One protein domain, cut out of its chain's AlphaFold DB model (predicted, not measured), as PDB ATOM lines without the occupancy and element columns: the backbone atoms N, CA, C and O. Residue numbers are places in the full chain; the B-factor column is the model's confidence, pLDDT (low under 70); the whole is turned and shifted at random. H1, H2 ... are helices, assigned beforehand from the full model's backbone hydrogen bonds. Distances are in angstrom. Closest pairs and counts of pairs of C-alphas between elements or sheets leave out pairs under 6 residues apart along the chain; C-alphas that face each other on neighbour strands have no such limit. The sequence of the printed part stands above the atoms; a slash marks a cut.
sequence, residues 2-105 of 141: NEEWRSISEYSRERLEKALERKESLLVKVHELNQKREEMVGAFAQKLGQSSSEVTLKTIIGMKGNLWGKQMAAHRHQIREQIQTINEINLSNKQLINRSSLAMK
ATOM      1  N   ASN A   2      28.090  80.305  28.058       78.00
ATOM      2  CA  ASN A   2      28.987  81.375  28.553       78.00
ATOM      3  C   ASN A   2      30.334  80.821  29.058       78.00
ATOM      4  O   ASN A   2      31.375  81.441  28.871       78.00
ATOM      5  N   GLU A   3      30.325  79.620  29.647       76.06
ATOM      6  CA  GLU A   3      31.549  78.892  30.016       76.06
ATOM      7  C   GLU A   3      32.398  78.496  28.797       76.06
ATOM      8  O   GLU A   3      33.621  78.563  28.875       76.06
ATOM      9  N   GLU A   4      31.781  78.140  27.659       72.88
ATOM     10  CA  GLU A   4      32.522  77.860  26.417       72.88
ATOM     11  C   GLU A   4      33.209  79.134  25.925       72.88
ATOM     12  O   GLU A   4      34.403  79.107  25.651       72.88
ATOM     13  N   TRP A   5      32.481  80.259  25.883       79.62
ATOM     14  CA  TRP A   5      33.031  81.555  25.476       79.62
ATOM     15  C   TRP A   5      34.257  81.932  26.313       79.62
ATOM     16  O   TRP A   5      35.312  82.215  25.753       79.62
ATOM     17  N   ARG A   6      34.143  81.843  27.649       77.88
ATOM     18  CA  ARG A   6      35.255  82.115  28.577       77.88
ATOM     19  C   ARG A   6      36.433  81.173  28.351       77.88
ATOM     20  O   ARG A   6      37.573  81.614  28.303       77.88
ATOM     21  N   SER A   7      36.159  79.884  28.154       71.69
ATOM     22  CA  SER A   7      37.209  78.888  27.919       71.69
ATOM     23  C   SER A   7      37.956  79.141  26.608       71.69
ATOM     24  O   SER A   7      39.170  78.975  26.563       71.69
ATOM     25  N   ILE A   8      37.252  79.583  25.558       76.12
ATOM     26  CA  ILE A   8      37.855  79.953  24.271       76.12
ATOM     27  C   ILE A   8      38.672  81.243  24.406       76.12
ATOM     28  O   ILE A   8      39.785  81.297  23.894       76.12
ATOM     29  N   SER A   9      38.158  82.263  25.103       72.88
ATOM     30  CA  SER A   9      38.888  83.522  25.311       72.88
ATOM     31  C   SER A   9      40.133  83.356  26.185       72.88
ATOM     32  O   SER A   9      41.110  84.071  26.005       72.88
ATOM     33  N   GLU A  10      40.103  82.412  27.126       82.19
ATOM     34  CA  GLU A  10      41.221  82.090  28.022       82.19
ATOM     35  C   GLU A  10      42.145  80.999  27.447       82.19
ATOM     36  O   GLU A  10      43.078  80.578  28.124       82.19
ATOM     37  N   TYR A  11      41.881  80.508  26.227       77.38
ATOM     38  CA  TYR A  11      42.614  79.405  25.586       77.38
ATOM     39  C   TYR A  11      42.735  78.140  26.461       77.38
ATOM     40  O   TYR A  11      43.670  77.348  26.335       77.38
ATOM     41  N   SER A  12      41.767  77.915  27.350       85.94
ATOM     42  CA  SER A  12      41.789  76.820  28.316       85.94
ATOM     43  C   SER A  12      41.106  75.574  27.749       85.94
ATOM     44  O   SER A  12      39.886  75.411  27.863       85.94
ATOM     45  N   ARG A  13      41.908  74.644  27.221       84.88
ATOM     46  CA  ARG A  13      41.434  73.370  26.657       84.88
ATOM     47  C   ARG A  13      40.612  72.529  27.640       84.88
ATOM     48  O   ARG A  13      39.513  72.114  27.296       84.88
ATOM     49  N   GLU A  14      41.097  72.327  28.864       85.50
ATOM     50  CA  GLU A  14      40.426  71.468  29.856       85.50
ATOM     51  C   GLU A  14      39.019  71.986  30.212       85.50
ATOM     52  O   GLU A  14      38.048  71.231  30.273       85.50
ATOM     53  N   ARG A  15      38.883  73.304  30.419       83.38
ATOM     54  CA  ARG A  15      37.576  73.933  30.686       83.38
ATOM     55  C   ARG A  15      36.631  73.820  29.491       83.38
ATOM     56  O   ARG A  15      35.435  73.612  29.693       83.38
ATOM     57  N   LEU A  16      37.158  73.924  28.270       84.50
ATOM     58  CA  LEU A  16      36.370  73.764  27.054       84.50
ATOM     59  C   LEU A  16      35.847  72.327  26.914       84.50
ATOM     60  O   LEU A  16      34.660  72.154  26.654       84.50
ATOM     61  N   GLU A  17      36.688  71.317  27.149       86.50
ATOM     62  CA  GLU A  17      36.288  69.900  27.128       86.50
ATOM     63  C   GLU A  17      35.167  69.627  28.146       86.50
ATOM     64  O   GLU A  17      34.096  69.149  27.770       86.50
ATOM     65  N   LYS A  18      35.321  70.076  29.400       87.38
ATOM     66  CA  LYS A  18      34.266  69.944  30.426       87.38
ATOM     67  C   LYS A  18      32.969  70.666  30.048       87.38
ATOM     68  O   LYS A  18      31.872  70.190  30.352       87.38
ATOM     69  N   ALA A  19      33.061  71.836  29.415       85.88
ATOM     70  CA  ALA A  19      31.885  72.575  28.959       85.88
ATOM     71  C   ALA A  19      31.151  71.844  27.819       85.88
ATOM     72  O   ALA A  19      29.915  71.856  27.788       85.88
ATOM     73  N   LEU A  20      31.893  71.186  26.923       87.62
ATOM     74  CA  LEU A  20      31.345  70.382  25.830       87.62
ATOM     75  C   LEU A  20      30.646  69.120  26.348       87.62
ATOM     76  O   LEU A  20      29.500  68.883  25.975       87.62
ATOM     77  N   GLU A  21      31.259  68.381  27.275       89.81
ATOM     78  CA  GLU A  21      30.641  67.197  27.897       89.81
ATOM     79  C   GLU A  21      29.298  67.537  28.562       89.81
ATOM     80  O   GLU A  21      28.281  66.863  28.369       89.81
ATOM     81  N   ARG A  22      29.258  68.644  29.316       90.06
ATOM     82  CA  ARG A  22      28.020  69.137  29.940       90.06
ATOM     83  C   ARG A  22      26.961  69.482  28.899       90.06
ATOM     84  O   ARG A  22      25.785  69.173  29.094       90.06
ATOM     85  N   LYS A  23      27.356  70.143  27.810       90.50
ATOM     86  CA  LYS A  23      26.448  70.500  26.714       90.50
ATOM     87  C   LYS A  23      25.869  69.258  26.051       90.50
ATOM     88  O   LYS A  23      24.666  69.225  25.815       90.50
ATOM     89  N   GLU A  24      26.684  68.243  25.800       91.62
ATOM     90  CA  GLU A  24      26.240  66.988  25.202       91.62
ATOM     91  C   GLU A  24      25.238  66.256  26.103       91.62
ATOM     92  O   GLU A  24      24.143  65.915  25.657       91.62
ATOM     93  N   SER A  25      25.521  66.158  27.406       92.88
ATOM     94  CA  SER A  25      24.570  65.606  28.384       92.88
ATOM     95  C   SER A  25      23.230  66.355  28.401       92.88
ATOM     96  O   SER A  25      22.160  65.745  28.477       92.88
ATOM     97  N   LEU A  26      23.256  67.687  28.307       91.81
ATOM     98  CA  LEU A  26      22.036  68.494  28.244       91.81
ATOM     99  C   LEU A  26      21.273  68.292  26.929       91.81
ATOM    100  O   LEU A  26      20.044  68.254  26.955       91.81
ATOM    101  N   LEU A  27      21.966  68.134  25.799       92.62
ATOM    102  CA  LEU A  27      21.332  67.863  24.506       92.62
ATOM    103  C   LEU A  27      20.600  66.520  24.501       92.62
ATOM    104  O   LEU A  27      19.483  66.456  23.990       92.62
ATOM    105  N   VAL A  28      21.168  65.490  25.134       94.38
ATOM    106  CA  VAL A  28      20.489  64.197  25.323       94.38
ATOM    107  C   VAL A  28      19.176  64.388  26.088       94.38
ATOM    108  O   VAL A  28      18.121  63.974  25.616       94.38
ATOM    109  N   LYS A  29      19.197  65.118  27.209       93.50
ATOM    110  CA  LYS A  29      17.980  65.405  27.992       93.50
ATOM    111  C   LYS A  29      16.936  66.196  27.200       93.50
ATOM    112  O   LYS A  29      15.741  65.933  27.314       93.50
ATOM    113  N   VAL A  30      17.365  67.174  26.399       93.12
ATOM    114  CA  VAL A  30      16.463  67.938  25.519       93.12
ATOM    115  C   VAL A  30      15.829  67.024  24.471       93.12
ATOM    116  O   VAL A  30      14.635  67.153  24.197       93.12
ATOM    117  N   HIS A  31      16.597  66.087  23.914       93.88
ATOM    118  CA  HIS A  31      16.090  65.111  22.958       93.88
ATOM    119  C   HIS A  31      15.030  64.199  23.590       93.88
ATOM    120  O   HIS A  31      13.927  64.099  23.056       93.88
ATOM    121  N   GLU A  32      15.307  63.628  24.764       94.75
ATOM    122  CA  GLU A  32      14.351  62.808  25.523       94.75
ATOM    123  C   GLU A  32      13.058  63.573  25.847       94.75
ATOM    124  O   GLU A  32      11.949  63.055  25.694       94.75
ATOM    125  N   LEU A  33      13.170  64.836  26.274       93.31
ATOM    126  CA  LEU A  33      12.006  65.688  26.531       93.31
ATOM    127  C   LEU A  33      11.200  65.960  25.257       93.31
ATOM    128  O   LEU A  33       9.967  65.994  25.307       93.31
ATOM    129  N   ASN A  34      11.865  66.147  24.114       92.00
ATOM    130  CA  ASN A  34      11.178  66.347  22.843       92.00
ATOM    131  C   ASN A  34      10.460  65.075  22.369       92.00
ATOM    132  O   ASN A  34       9.341  65.185  21.876       92.00
ATOM    133  N   GLN A  35      11.040  63.893  22.578       94.25
ATOM    134  CA  GLN A  35      10.369  62.621  22.289       94.25
ATOM    135  C   GLN A  35       9.088  62.474  23.119       94.25
ATOM    136  O   GLN A  35       8.007  62.302  22.561       94.25
ATOM    137  N   LYS A  36       9.161  62.689  24.441       93.06
ATOM    138  CA  LYS A  36       7.972  62.671  25.320       93.06
ATOM    139  C   LYS A  36       6.911  63.684  24.891       93.06
ATOM    140  O   LYS A  36       5.712  63.422  24.963       93.06
ATOM    141  N   ARG A  37       7.333  64.870  24.441       91.12
ATOM    142  CA  ARG A  37       6.428  65.885  23.884       91.12
ATOM    143  C   ARG A  37       5.716  65.367  22.634       91.12
ATOM    144  O   ARG A  37       4.520  65.612  22.491       91.12
ATOM    145  N   GLU A  38       6.428  64.708  21.728       92.12
ATOM    146  CA  GLU A  38       5.866  64.146  20.495       92.12
ATOM    147  C   GLU A  38       4.886  63.011  20.785       92.12
ATOM    148  O   GLU A  38       3.785  63.021  20.237       92.12
ATOM    149  N   GLU A  39       5.215  62.122  21.721       92.56
ATOM    150  CA  GLU A  39       4.311  61.074  22.208       92.56
ATOM    151  C   GLU A  39       3.010  61.660  22.771       92.56
ATOM    152  O   GLU A  39       1.916  61.238  22.391       92.56
ATOM    153  N   MET A  40       3.107  62.684  23.630       89.62
ATOM    154  CA  MET A  40       1.927  63.361  24.175       89.62
ATOM    155  C   MET A  40       1.076  63.995  23.075       89.62
ATOM    156  O   MET A  40      -0.145  63.844  23.076       89.62
ATOM    157  N   VAL A  41       1.699  64.699  22.127       89.75
ATOM    158  CA  VAL A  41       0.986  65.313  20.998       89.75
ATOM    159  C   VAL A  41       0.298  64.247  20.142       89.75
ATOM    160  O   VAL A  41      -0.864  64.433  19.783       89.75
ATOM    161  N   GLY A  42       0.958  63.116  19.882       91.06
ATOM    162  CA  GLY A  42       0.370  61.980  19.170       91.06
ATOM    163  C   GLY A  42      -0.838  61.387  19.899       91.06
ATOM    164  O   GLY A  42      -1.875  61.149  19.281       91.06
ATOM    165  N   ALA A  43      -0.766  61.235  21.223       90.25
ATOM    166  CA  ALA A  43      -1.897  60.773  22.027       90.25
ATOM    167  C   ALA A  43      -3.086  61.755  21.990       90.25
ATOM    168  O   ALA A  43      -4.244  61.335  21.932       90.25
ATOM    169  N   PHE A  44      -2.821  63.067  21.987       88.44
ATOM    170  CA  PHE A  44      -3.860  64.081  21.781       88.44
ATOM    171  C   PHE A  44      -4.468  64.001  20.377       88.44
ATOM    172  O   PHE A  44      -5.687  64.072  20.252       88.44
ATOM    173  N   ALA A  45      -3.647  63.810  19.343       89.94
ATOM    174  CA  ALA A  45      -4.111  63.662  17.966       89.94
ATOM    175  C   ALA A  45      -5.064  62.475  17.806       89.94
ATOM    176  O   ALA A  45      -6.168  62.641  17.287       89.94
ATOM    177  N   GLN A  46      -4.702  61.320  18.372       91.31
ATOM    178  CA  GLN A  46      -5.561  60.136  18.392       91.31
ATOM    179  C   GLN A  46      -6.902  60.404  19.083       91.31
ATOM    180  O   GLN A  46      -7.949  60.063  18.540       91.31
ATOM    181  N   LYS A  47      -6.896  61.065  20.250       88.50
ATOM    182  CA  LYS A  47      -8.136  61.419  20.969       88.50
ATOM    183  C   LYS A  47      -9.023  62.398  20.205       88.50
ATOM    184  O   LYS A  47     -10.232  62.404  20.414       88.50
ATOM    185  N   LEU A  48      -8.430  63.232  19.356       86.62
ATOM    186  CA  LEU A  48      -9.143  64.204  18.532       86.62
ATOM    187  C   LEU A  48      -9.546  63.653  17.161       86.62
ATOM    188  O   LEU A  48     -10.235  64.353  16.424       86.62
ATOM    189  N   GLY A  49      -9.132  62.428  16.817       88.38
ATOM    190  CA  GLY A  49      -9.341  61.857  15.487       88.38
ATOM    191  C   GLY A  49      -8.630  62.638  14.377       88.38
ATOM    192  O   GLY A  49      -9.068  62.598  13.232       88.38
ATOM    193  N   GLN A  50      -7.571  63.378  14.715       88.81
ATOM    194  CA  GLN A  50      -6.788  64.197  13.788       88.81
ATOM    195  C   GLN A  50      -5.433  63.548  13.512       88.81
ATOM    196  O   GLN A  50      -4.943  62.738  14.303       88.81
ATOM    197  N   SER A  51      -4.794  63.927  12.405       86.12
ATOM    198  CA  SER A  51      -3.423  63.488  12.145       86.12
ATOM    199  C   SER A  51      -2.455  64.092  13.168       86.12
ATOM    200  O   SER A  51      -2.562  65.267  13.534       86.12
ATOM    201  N   SER A  52      -1.435  63.331  13.575       81.62
ATOM    202  CA  SER A  52      -0.345  63.834  14.428       81.62
ATOM    203  C   SER A  52       0.405  65.023  13.814       81.62
ATOM    204  O   SER A  52       1.011  65.798  14.547       81.62
ATOM    205  N   SER A  53       0.361  65.196  12.487       82.94
ATOM    206  CA  SER A  53       0.933  66.363  11.802       82.94
ATOM    207  C   SER A  53       0.092  67.636  11.954       82.94
ATOM    208  O   SER A  53       0.617  68.741  11.828       82.94
ATOM    209  N   GLU A  54      -1.205  67.497  12.224       82.38
ATOM    210  CA  GLU A  54      -2.163  68.603  12.340       82.38
ATOM    211  C   GLU A  54      -2.297  69.089  13.788       82.38
ATOM    212  O   GLU A  54      -2.630  70.251  14.043       82.38
ATOM    213  N   VAL A  55      -1.981  68.222  14.755       87.19
ATOM    214  CA  VAL A  55      -1.985  68.573  16.173       87.19
ATOM    215  C   VAL A  55      -0.616  69.080  16.597       87.19
ATOM    216  O   VAL A  55       0.408  68.418  16.496       87.19
ATOM    217  N   THR A  56      -0.600  70.291  17.135       89.50
ATOM    218  CA  THR A  56       0.581  70.927  17.697       89.50
ATOM    219  C   THR A  56       0.284  71.377  19.119       89.50
ATOM    220  O   THR A  56      -0.863  71.564  19.519       89.50
ATOM    221  N   LEU A  57       1.326  71.687  19.888       87.38
ATOM    222  CA  LEU A  57       1.153  72.351  21.185       87.38
ATOM    223  C   LEU A  57       0.306  73.629  21.078       87.38
ATOM    224  O   LEU A  57      -0.443  73.943  21.995       87.38
ATOM    225  N   LYS A  58       0.385  74.352  19.950       89.56
ATOM    226  CA  LYS A  58      -0.420  75.557  19.711       89.56
ATOM    227  C   LYS A  58      -1.908  75.224  19.562       89.56
ATOM    228  O   LYS A  58      -2.724  75.963  20.105       89.56
ATOM    229  N   THR A  59      -2.261  74.146  18.860       89.00
ATOM    230  CA  THR A  59      -3.667  73.737  18.735       89.00
ATOM    231  C   THR A  59      -4.208  73.234  20.068       89.00
ATOM    232  O   THR A  59      -5.280  73.679  20.460       89.00
ATOM    233  N   ILE A  60      -3.432  72.445  20.827       88.56
ATOM    234  CA  ILE A  60      -3.810  71.970  22.175       88.56
ATOM    235  C   ILE A  60      -4.065  73.145  23.135       88.56
ATOM    236  O   ILE A  60      -5.059  73.168  23.861       88.56
ATOM    237  N   ILE A  61      -3.198  74.162  23.116       90.81
ATOM    238  CA  ILE A  61      -3.368  75.393  23.905       90.81
ATOM    239  C   ILE A  61      -4.679  76.114  23.559       90.81
ATOM    240  O   ILE A  61      -5.333  76.646  24.452       90.81
ATOM    241  N   GLY A  62      -5.056  76.135  22.279       88.88
ATOM    242  CA  GLY A  62      -6.246  76.828  21.780       88.88
ATOM    243  C   GLY A  62      -7.562  76.063  21.941       88.88
ATOM    244  O   GLY A  62      -8.606  76.587  21.557       88.88
ATOM    245  N   MET A  63      -7.545  74.839  22.479       89.00
ATOM    246  CA  MET A  63      -8.756  74.034  22.636       89.00
ATOM    247  C   MET A  63      -9.738  74.673  23.624       89.00
ATOM    248  O   MET A  63      -9.381  75.056  24.741       89.00
ATOM    249  N   LYS A  64     -11.013  74.743  23.228       86.06
ATOM    250  CA  LYS A  64     -12.091  75.258  24.079       86.06
ATOM    251  C   LYS A  64     -12.226  74.383  25.332       86.06
ATOM    252  O   LYS A  64     -12.315  73.166  25.227       86.06
ATOM    253  N   GLY A  65     -12.244  75.010  26.509       85.00
ATOM    254  CA  GLY A  65     -12.321  74.307  27.795       85.00
ATOM    255  C   GLY A  65     -10.974  73.832  28.355       85.00
ATOM    256  O   GLY A  65     -10.953  73.200  29.407       85.00
ATOM    257  N   ASN A  66      -9.846  74.151  27.707       87.62
ATOM    258  CA  ASN A  66      -8.527  73.855  28.262       87.62
ATOM    259  C   ASN A  66      -8.213  74.771  29.462       87.62
ATOM    260  O   ASN A  66      -7.785  75.915  29.295       87.62
ATOM    261  N   LEU A  67      -8.370  74.234  30.674       91.12
ATOM    262  CA  LEU A  67      -8.071  74.925  31.936       91.12
ATOM    263  C   LEU A  67      -6.592  75.339  32.062       91.12
ATOM    264  O   LEU A  67      -6.273  76.308  32.747       91.12
ATOM    265  N   TRP A  68      -5.695  74.643  31.363       90.75
ATOM    266  CA  TRP A  68      -4.247  74.854  31.411       90.75
ATOM    267  C   TRP A  68      -3.714  75.700  30.250       90.75
ATOM    268  O   TRP A  68      -2.527  76.026  30.225       90.75
ATOM    269  N   GLY A  69      -4.568  76.102  29.299       91.19
ATOM    270  CA  GLY A  69      -4.149  76.750  28.051       91.19
ATOM    271  C   GLY A  69      -3.280  77.991  28.275       91.19
ATOM    272  O   GLY A  69      -2.239  78.144  27.635       91.19
ATOM    273  N   LYS A  70      -3.633  78.838  29.252       92.06
ATOM    274  CA  LYS A  70      -2.858  80.045  29.594       92.06
ATOM    275  C   LYS A  70      -1.454  79.714  30.114       92.06
ATOM    276  O   LYS A  70      -0.486  80.341  29.689       92.06
ATOM    277  N   GLN A  71      -1.328  78.727  31.003       94.00
ATOM    278  CA  GLN A  71      -0.031  78.316  31.555       94.00
ATOM    279  C   GLN A  71       0.835  77.630  30.493       94.00
ATOM    280  O   GLN A  71       2.011  77.953  30.342       94.00
ATOM    281  N   MET A  72       0.241  76.753  29.680       92.00
ATOM    282  CA  MET A  72       0.929  76.111  28.558       92.00
ATOM    283  C   MET A  72       1.422  77.133  27.524       92.00
ATOM    284  O   MET A  72       2.523  76.985  26.991       92.00
ATOM    285  N   ALA A  73       0.647  78.190  27.255       93.69
ATOM    286  CA  ALA A  73       1.070  79.286  26.386       93.69
ATOM    287  C   ALA A  73       2.296  80.023  26.941       93.69
ATOM    288  O   ALA A  73       3.244  80.261  26.190       93.69
ATOM    289  N   ALA A  74       2.300  80.325  28.243       94.19
ATOM    290  CA  ALA A  74       3.425  80.968  28.916       94.19
ATOM    291  C   ALA A  74       4.694  80.102  28.855       94.19
ATOM    292  O   ALA A  74       5.731  80.572  28.396       94.19
ATOM    293  N   HIS A  75       4.606  78.816  29.205       92.50
ATOM    294  CA  HIS A  75       5.752  77.906  29.117       92.50
ATOM    295  C   HIS A  75       6.261  77.737  27.687       92.50
ATOM    296  O   HIS A  75       7.463  77.774  27.441       92.50
ATOM    297  N   ARG A  76       5.360  77.613  26.706       92.56
ATOM    298  CA  ARG A  76       5.744  77.549  25.291       92.56
ATOM    299  C   ARG A  76       6.473  78.815  24.840       92.56
ATOM    300  O   ARG A  76       7.365  78.727  23.998       92.56
ATOM    301  N   HIS A  77       6.071  79.978  25.340       94.50
ATOM    302  CA  HIS A  77       6.753  81.234  25.054       94.50
ATOM    303  C   HIS A  77       8.149  81.261  25.683       94.50
ATOM    304  O   HIS A  77       9.113  81.453  24.949       94.50
ATOM    305  N   GLN A  78       8.267  80.929  26.971       94.94
ATOM    306  CA  GLN A  78       9.550  80.840  27.679       94.94
ATOM    307  C   GLN A  78      10.529  79.877  26.996       94.94
ATOM    308  O   GLN A  78      11.685  80.220  26.778       94.94
ATOM    309  N   ILE A  79      10.065  78.687  26.596       92.50
ATOM    310  CA  ILE A  79      10.895  77.707  25.879       92.50
ATOM    311  C   ILE A  79      11.415  78.298  24.563       92.50
ATOM    312  O   ILE A  79      12.576  78.102  24.212       92.50
ATOM    313  N   ARG A  80      10.579  79.036  23.824       93.12
ATOM    314  CA  ARG A  80      10.992  79.671  22.564       93.12
ATOM    315  C   ARG A  80      12.033  80.757  22.776       93.12
ATOM    316  O   ARG A  80      13.002  80.787  22.026       93.12
ATOM    317  N   GLU A  81      11.848  81.601  23.784       95.62
ATOM    318  CA  GLU A  81      12.834  82.621  24.148       95.62
ATOM    319  C   GLU A  81      14.162  81.973  24.544       95.62
ATOM    320  O   GLU A  81      15.212  82.351  24.036       95.62
ATOM    321  N   GLN A  82      14.125  80.926  25.371       93.12
ATOM    322  CA  GLN A  82      15.326  80.187  25.758       93.12
ATOM    323  C   GLN A  82      16.039  79.566  24.550       93.12
ATOM    324  O   GLN A  82      17.259  79.679  24.448       93.12
ATOM    325  N   ILE A  83      15.303  78.949  23.619       92.62
ATOM    326  CA  ILE A  83      15.869  78.399  22.375       92.62
ATOM    327  C   ILE A  83      16.519  79.503  21.537       92.62
ATOM    328  O   ILE A  83      17.612  79.304  21.007       92.62
ATOM    329  N   GLN A  84      15.873  80.663  21.420       95.06
ATOM    330  CA  GLN A  84      16.424  81.798  20.688       95.06
ATOM    331  C   GLN A  84      17.741  82.272  21.315       95.06
ATOM    332  O   GLN A  84      18.758  82.309  20.624       95.06
ATOM    333  N   THR A  85      17.755  82.522  22.624       93.44
ATOM    334  CA  THR A  85      18.961  82.920  23.363       93.44
ATOM    335  C   THR A  85      20.084  81.892  23.212       93.44
ATOM    336  O   THR A  85      21.241  82.244  22.988       93.44
ATOM    337  N   ILE A  86      19.758  80.598  23.287       91.38
ATOM    338  CA  ILE A  86      20.714  79.507  23.056       91.38
ATOM    339  C   ILE A  86      21.323  79.612  21.651       91.38
ATOM    340  O   ILE A  86      22.543  79.528  21.503       91.38
ATOM    341  N   ASN A  87      20.506  79.822  20.620       91.75
ATOM    342  CA  ASN A  87      20.985  79.932  19.244       91.75
ATOM    343  C   ASN A  87      21.887  81.152  19.030       91.75
ATOM    344  O   ASN A  87      22.926  81.029  18.382       91.75
ATOM    345  N   GLU A  88      21.528  82.299  19.605       93.12
ATOM    346  CA  GLU A  88      22.317  83.532  19.533       93.12
ATOM    347  C   GLU A  88      23.690  83.360  20.196       93.12
ATOM    348  O   GLU A  88      24.722  83.662  19.590       93.12
ATOM    349  N   ILE A  89      23.732  82.789  21.404       90.12
ATOM    350  CA  ILE A  89      24.996  82.531  22.105       90.12
ATOM    351  C   ILE A  89      25.839  81.504  21.336       90.12
ATOM    352  O   ILE A  89      27.045  81.687  21.178       90.12
ATOM    353  N   ASN A  90      25.229  80.437  20.816       90.50
ATOM    354  CA  ASN A  90      25.944  79.423  20.038       90.50
ATOM    355  C   ASN A  90      26.535  80.012  18.745       90.50
ATOM    356  O   ASN A  90      27.649  79.661  18.357       90.50
ATOM    357  N   LEU A  91      25.820  80.932  18.089       92.12
ATOM    358  CA  LEU A  91      26.331  81.665  16.931       92.12
ATOM    359  C   LEU A  91      27.547  82.521  17.309       92.12
ATOM    360  O   LEU A  91      28.566  82.458  16.621       92.12
ATOM    361  N   SER A  92      27.468  83.259  18.418       89.25
ATOM    362  CA  SER A  92      28.589  84.049  18.944       89.25
ATOM    363  C   SER A  92      29.813  83.174  19.248       89.25
ATOM    364  O   SER A  92      30.922  83.474  18.803       89.25
ATOM    365  N   ASN A  93      29.614  82.022  19.899       86.94
ATOM    366  CA  ASN A  93      30.690  81.067  20.182       86.94
ATOM    367  C   ASN A  93      31.336  80.534  18.894       86.94
ATOM    368  O   ASN A  93      32.560  80.496  18.797       86.94
ATOM    369  N   LYS A  94      30.542  80.181  17.872       90.44
ATOM    370  CA  LYS A  94      31.071  79.757  16.562       90.44
ATOM    371  C   LYS A  94      31.914  80.845  15.902       90.44
ATOM    372  O   LYS A  94      32.982  80.556  15.367       90.44
ATOM    373  N   GLN A  95      31.451  82.093  15.940       91.56
ATOM    374  CA  GLN A  95      32.199  83.225  15.394       91.56
ATOM    375  C   GLN A  95      33.519  83.439  16.140       91.56
ATOM    376  O   GLN A  95      34.542  83.665  15.493       91.56
ATOM    377  N   LEU A  96      33.516  83.325  17.471       86.44
ATOM    378  CA  LEU A  96      34.725  83.425  18.283       86.44
ATOM    379  C   LEU A  96      35.730  82.324  17.922       86.44
ATOM    380  O   LEU A  96      36.880  82.635  17.636       86.44
ATOM    381  N   ILE A  97      35.290  81.064  17.848       88.06
ATOM    382  CA  ILE A  97      36.142  79.929  17.451       88.06
ATOM    383  C   ILE A  97      36.766  80.174  16.073       88.06
ATOM    384  O   ILE A  97      37.974  80.006  15.906       88.06
ATOM    385  N   ASN A  98      35.968  80.610  15.096       89.12
ATOM    386  CA  ASN A  98      36.457  80.887  13.746       89.12
ATOM    387  C   ASN A  98      37.512  82.000  13.730       89.12
ATOM    388  O   ASN A  98      38.542  81.855  13.074       89.12
ATOM    389  N   ARG A  99      37.283  83.093  14.469       88.62
ATOM    390  CA  ARG A  99      38.243  84.200  14.583       88.62
ATOM    391  C   ARG A  99      39.536  83.758  15.263       88.62
ATOM    392  O   ARG A  99      40.606  84.027  14.729       88.62
ATOM    393  N   SER A 100      39.445  83.041  16.382       85.06
ATOM    394  CA  SER A 100      40.617  82.528  17.098       85.06
ATOM    395  C   SER A 100      41.419  81.543  16.243       85.06
ATOM    396  O   SER A 100      42.643  81.617  16.211       85.06
ATOM    397  N   SER A 101      40.745  80.662  15.494       86.31
ATOM    398  CA  SER A 101      41.402  79.729  14.572       86.31
ATOM    399  C   SER A 101      42.108  80.453  13.423       86.31
ATOM    400  O   SER A 101      43.240  80.107  13.086       86.31
ATOM    401  N   LEU A 102      41.472  81.474  12.840       90.31
ATOM    402  CA  LEU A 102      42.078  82.279  11.782       90.31
ATOM    403  C   LEU A 102      43.317  83.029  12.284       90.31
ATOM    404  O   LEU A 102      44.360  82.960  11.639       90.31
ATOM    405  N   ALA A 103      43.219  83.685  13.442       85.44
ATOM    406  CA  ALA A 103      44.341  84.388  14.053       85.44
ATOM    407  C   ALA A 103      45.508  83.433  14.339       85.44
ATOM    408  O   ALA A 103      46.646  83.730  14.001       85.44
ATOM    409  N   MET A 104      45.226  82.241  14.878       85.56
ATOM    410  CA  MET A 104      46.254  81.232  15.132       85.56
ATOM    411  C   MET A 104      46.943  80.771  13.839       85.56
ATOM    412  O   MET A 104      48.166  80.668  13.809       85.56
ATOM    413  N   LYS A 105      46.185  80.553  12.754       87.62
ATOM    414  CA  LYS A 105      46.758  80.239  11.434       87.62
ATOM    415  C   LYS A 105      47.675  81.353  10.934       87.62
ATOM    416  O   LYS A 105      48.786  81.057  10.515       87.62
TER     417      LYS A 105
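What this domain is: This is residues 2 to 105 of the 141 residues of an uncharacterized protein of Nitrospina sp (UniProt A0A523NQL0). Two long helices, H4 and H2, run side by side in opposite ways as the long sides of a narrow frame, with an empty gap between them. Short parts bridge the two ends of the frame: H1 touches both long helices at one end, and at the other the small H3 touches H4 and comes close to H2. The printed part has 104 residues with four named helices, H1, H2, H3 and H4 in chain order, and no named strand; the class is all helix. It is a rod spanning 59 by 21 by 21 A, only just extended and close to loose, with a radius of gyration of the C-alphas of 19.5 A.

Where its parts are: The longest helix, H4, covers residues 69 to 105 and measures 53.7 A, from C-alpha 69 at (-4.149, 76.750, 28.051) to C-alpha 105 at (46.758, 80.239, 11.434). H2, residues 13 to 48, is 52.0 A long and begins with C-alpha 13 at (41.434, 73.370, 26.657). H1 covers residues 2 to 9, 10.6 A from first to last C-alpha, and H3 residues 57 to 61, 6.1 A.

How they stand to each other: H4 and H2 are apart. H4 touches H1 with residues 89 to 97 alone; the closest C-alphas, those of Trp 5 and Asn 93, are 5.8 A apart. H1 and H4 run the same way at a shallow tilt of 7 degrees. H1 and H2 form a helical hairpin, running opposite ways at a shallow tilt of 33 degrees, only just short of steep. H2 touches H1 with residues 13 to 20 alone, and the closest C-alphas are those of Ser 7 and Leu 16, 5.3 A apart. H4 touches H3 with residues 69 to 73 alone, the closest C-alphas being those of Ile 61 and Gly 69, 4.4 A apart. H2 and H3 are close but not clearly touching; the closest C-alphas, those of Val 41 and Leu 57, are 7.0 A apart. H1 and H3 are apart. In H1, H2, H3 and H4 every O i to N i+4 pair is within hydrogen-bond range.

The domain as a whole: The C-alphas of Gly 65 and Lys 105, the two farthest apart, are 61.6 A from each other. Residues 24 to 36, which belong to H2, stand free, and so do residues 77 to 88 of H4. The link from H1 to H2 is tight, with 3 residues; those from H2 to H3, 8 residues, and from H3 to H4, 7 residues, are short. The printed part has no cut. The mean pLDDT of the printed part is 88.6, and no printed residue is under 70.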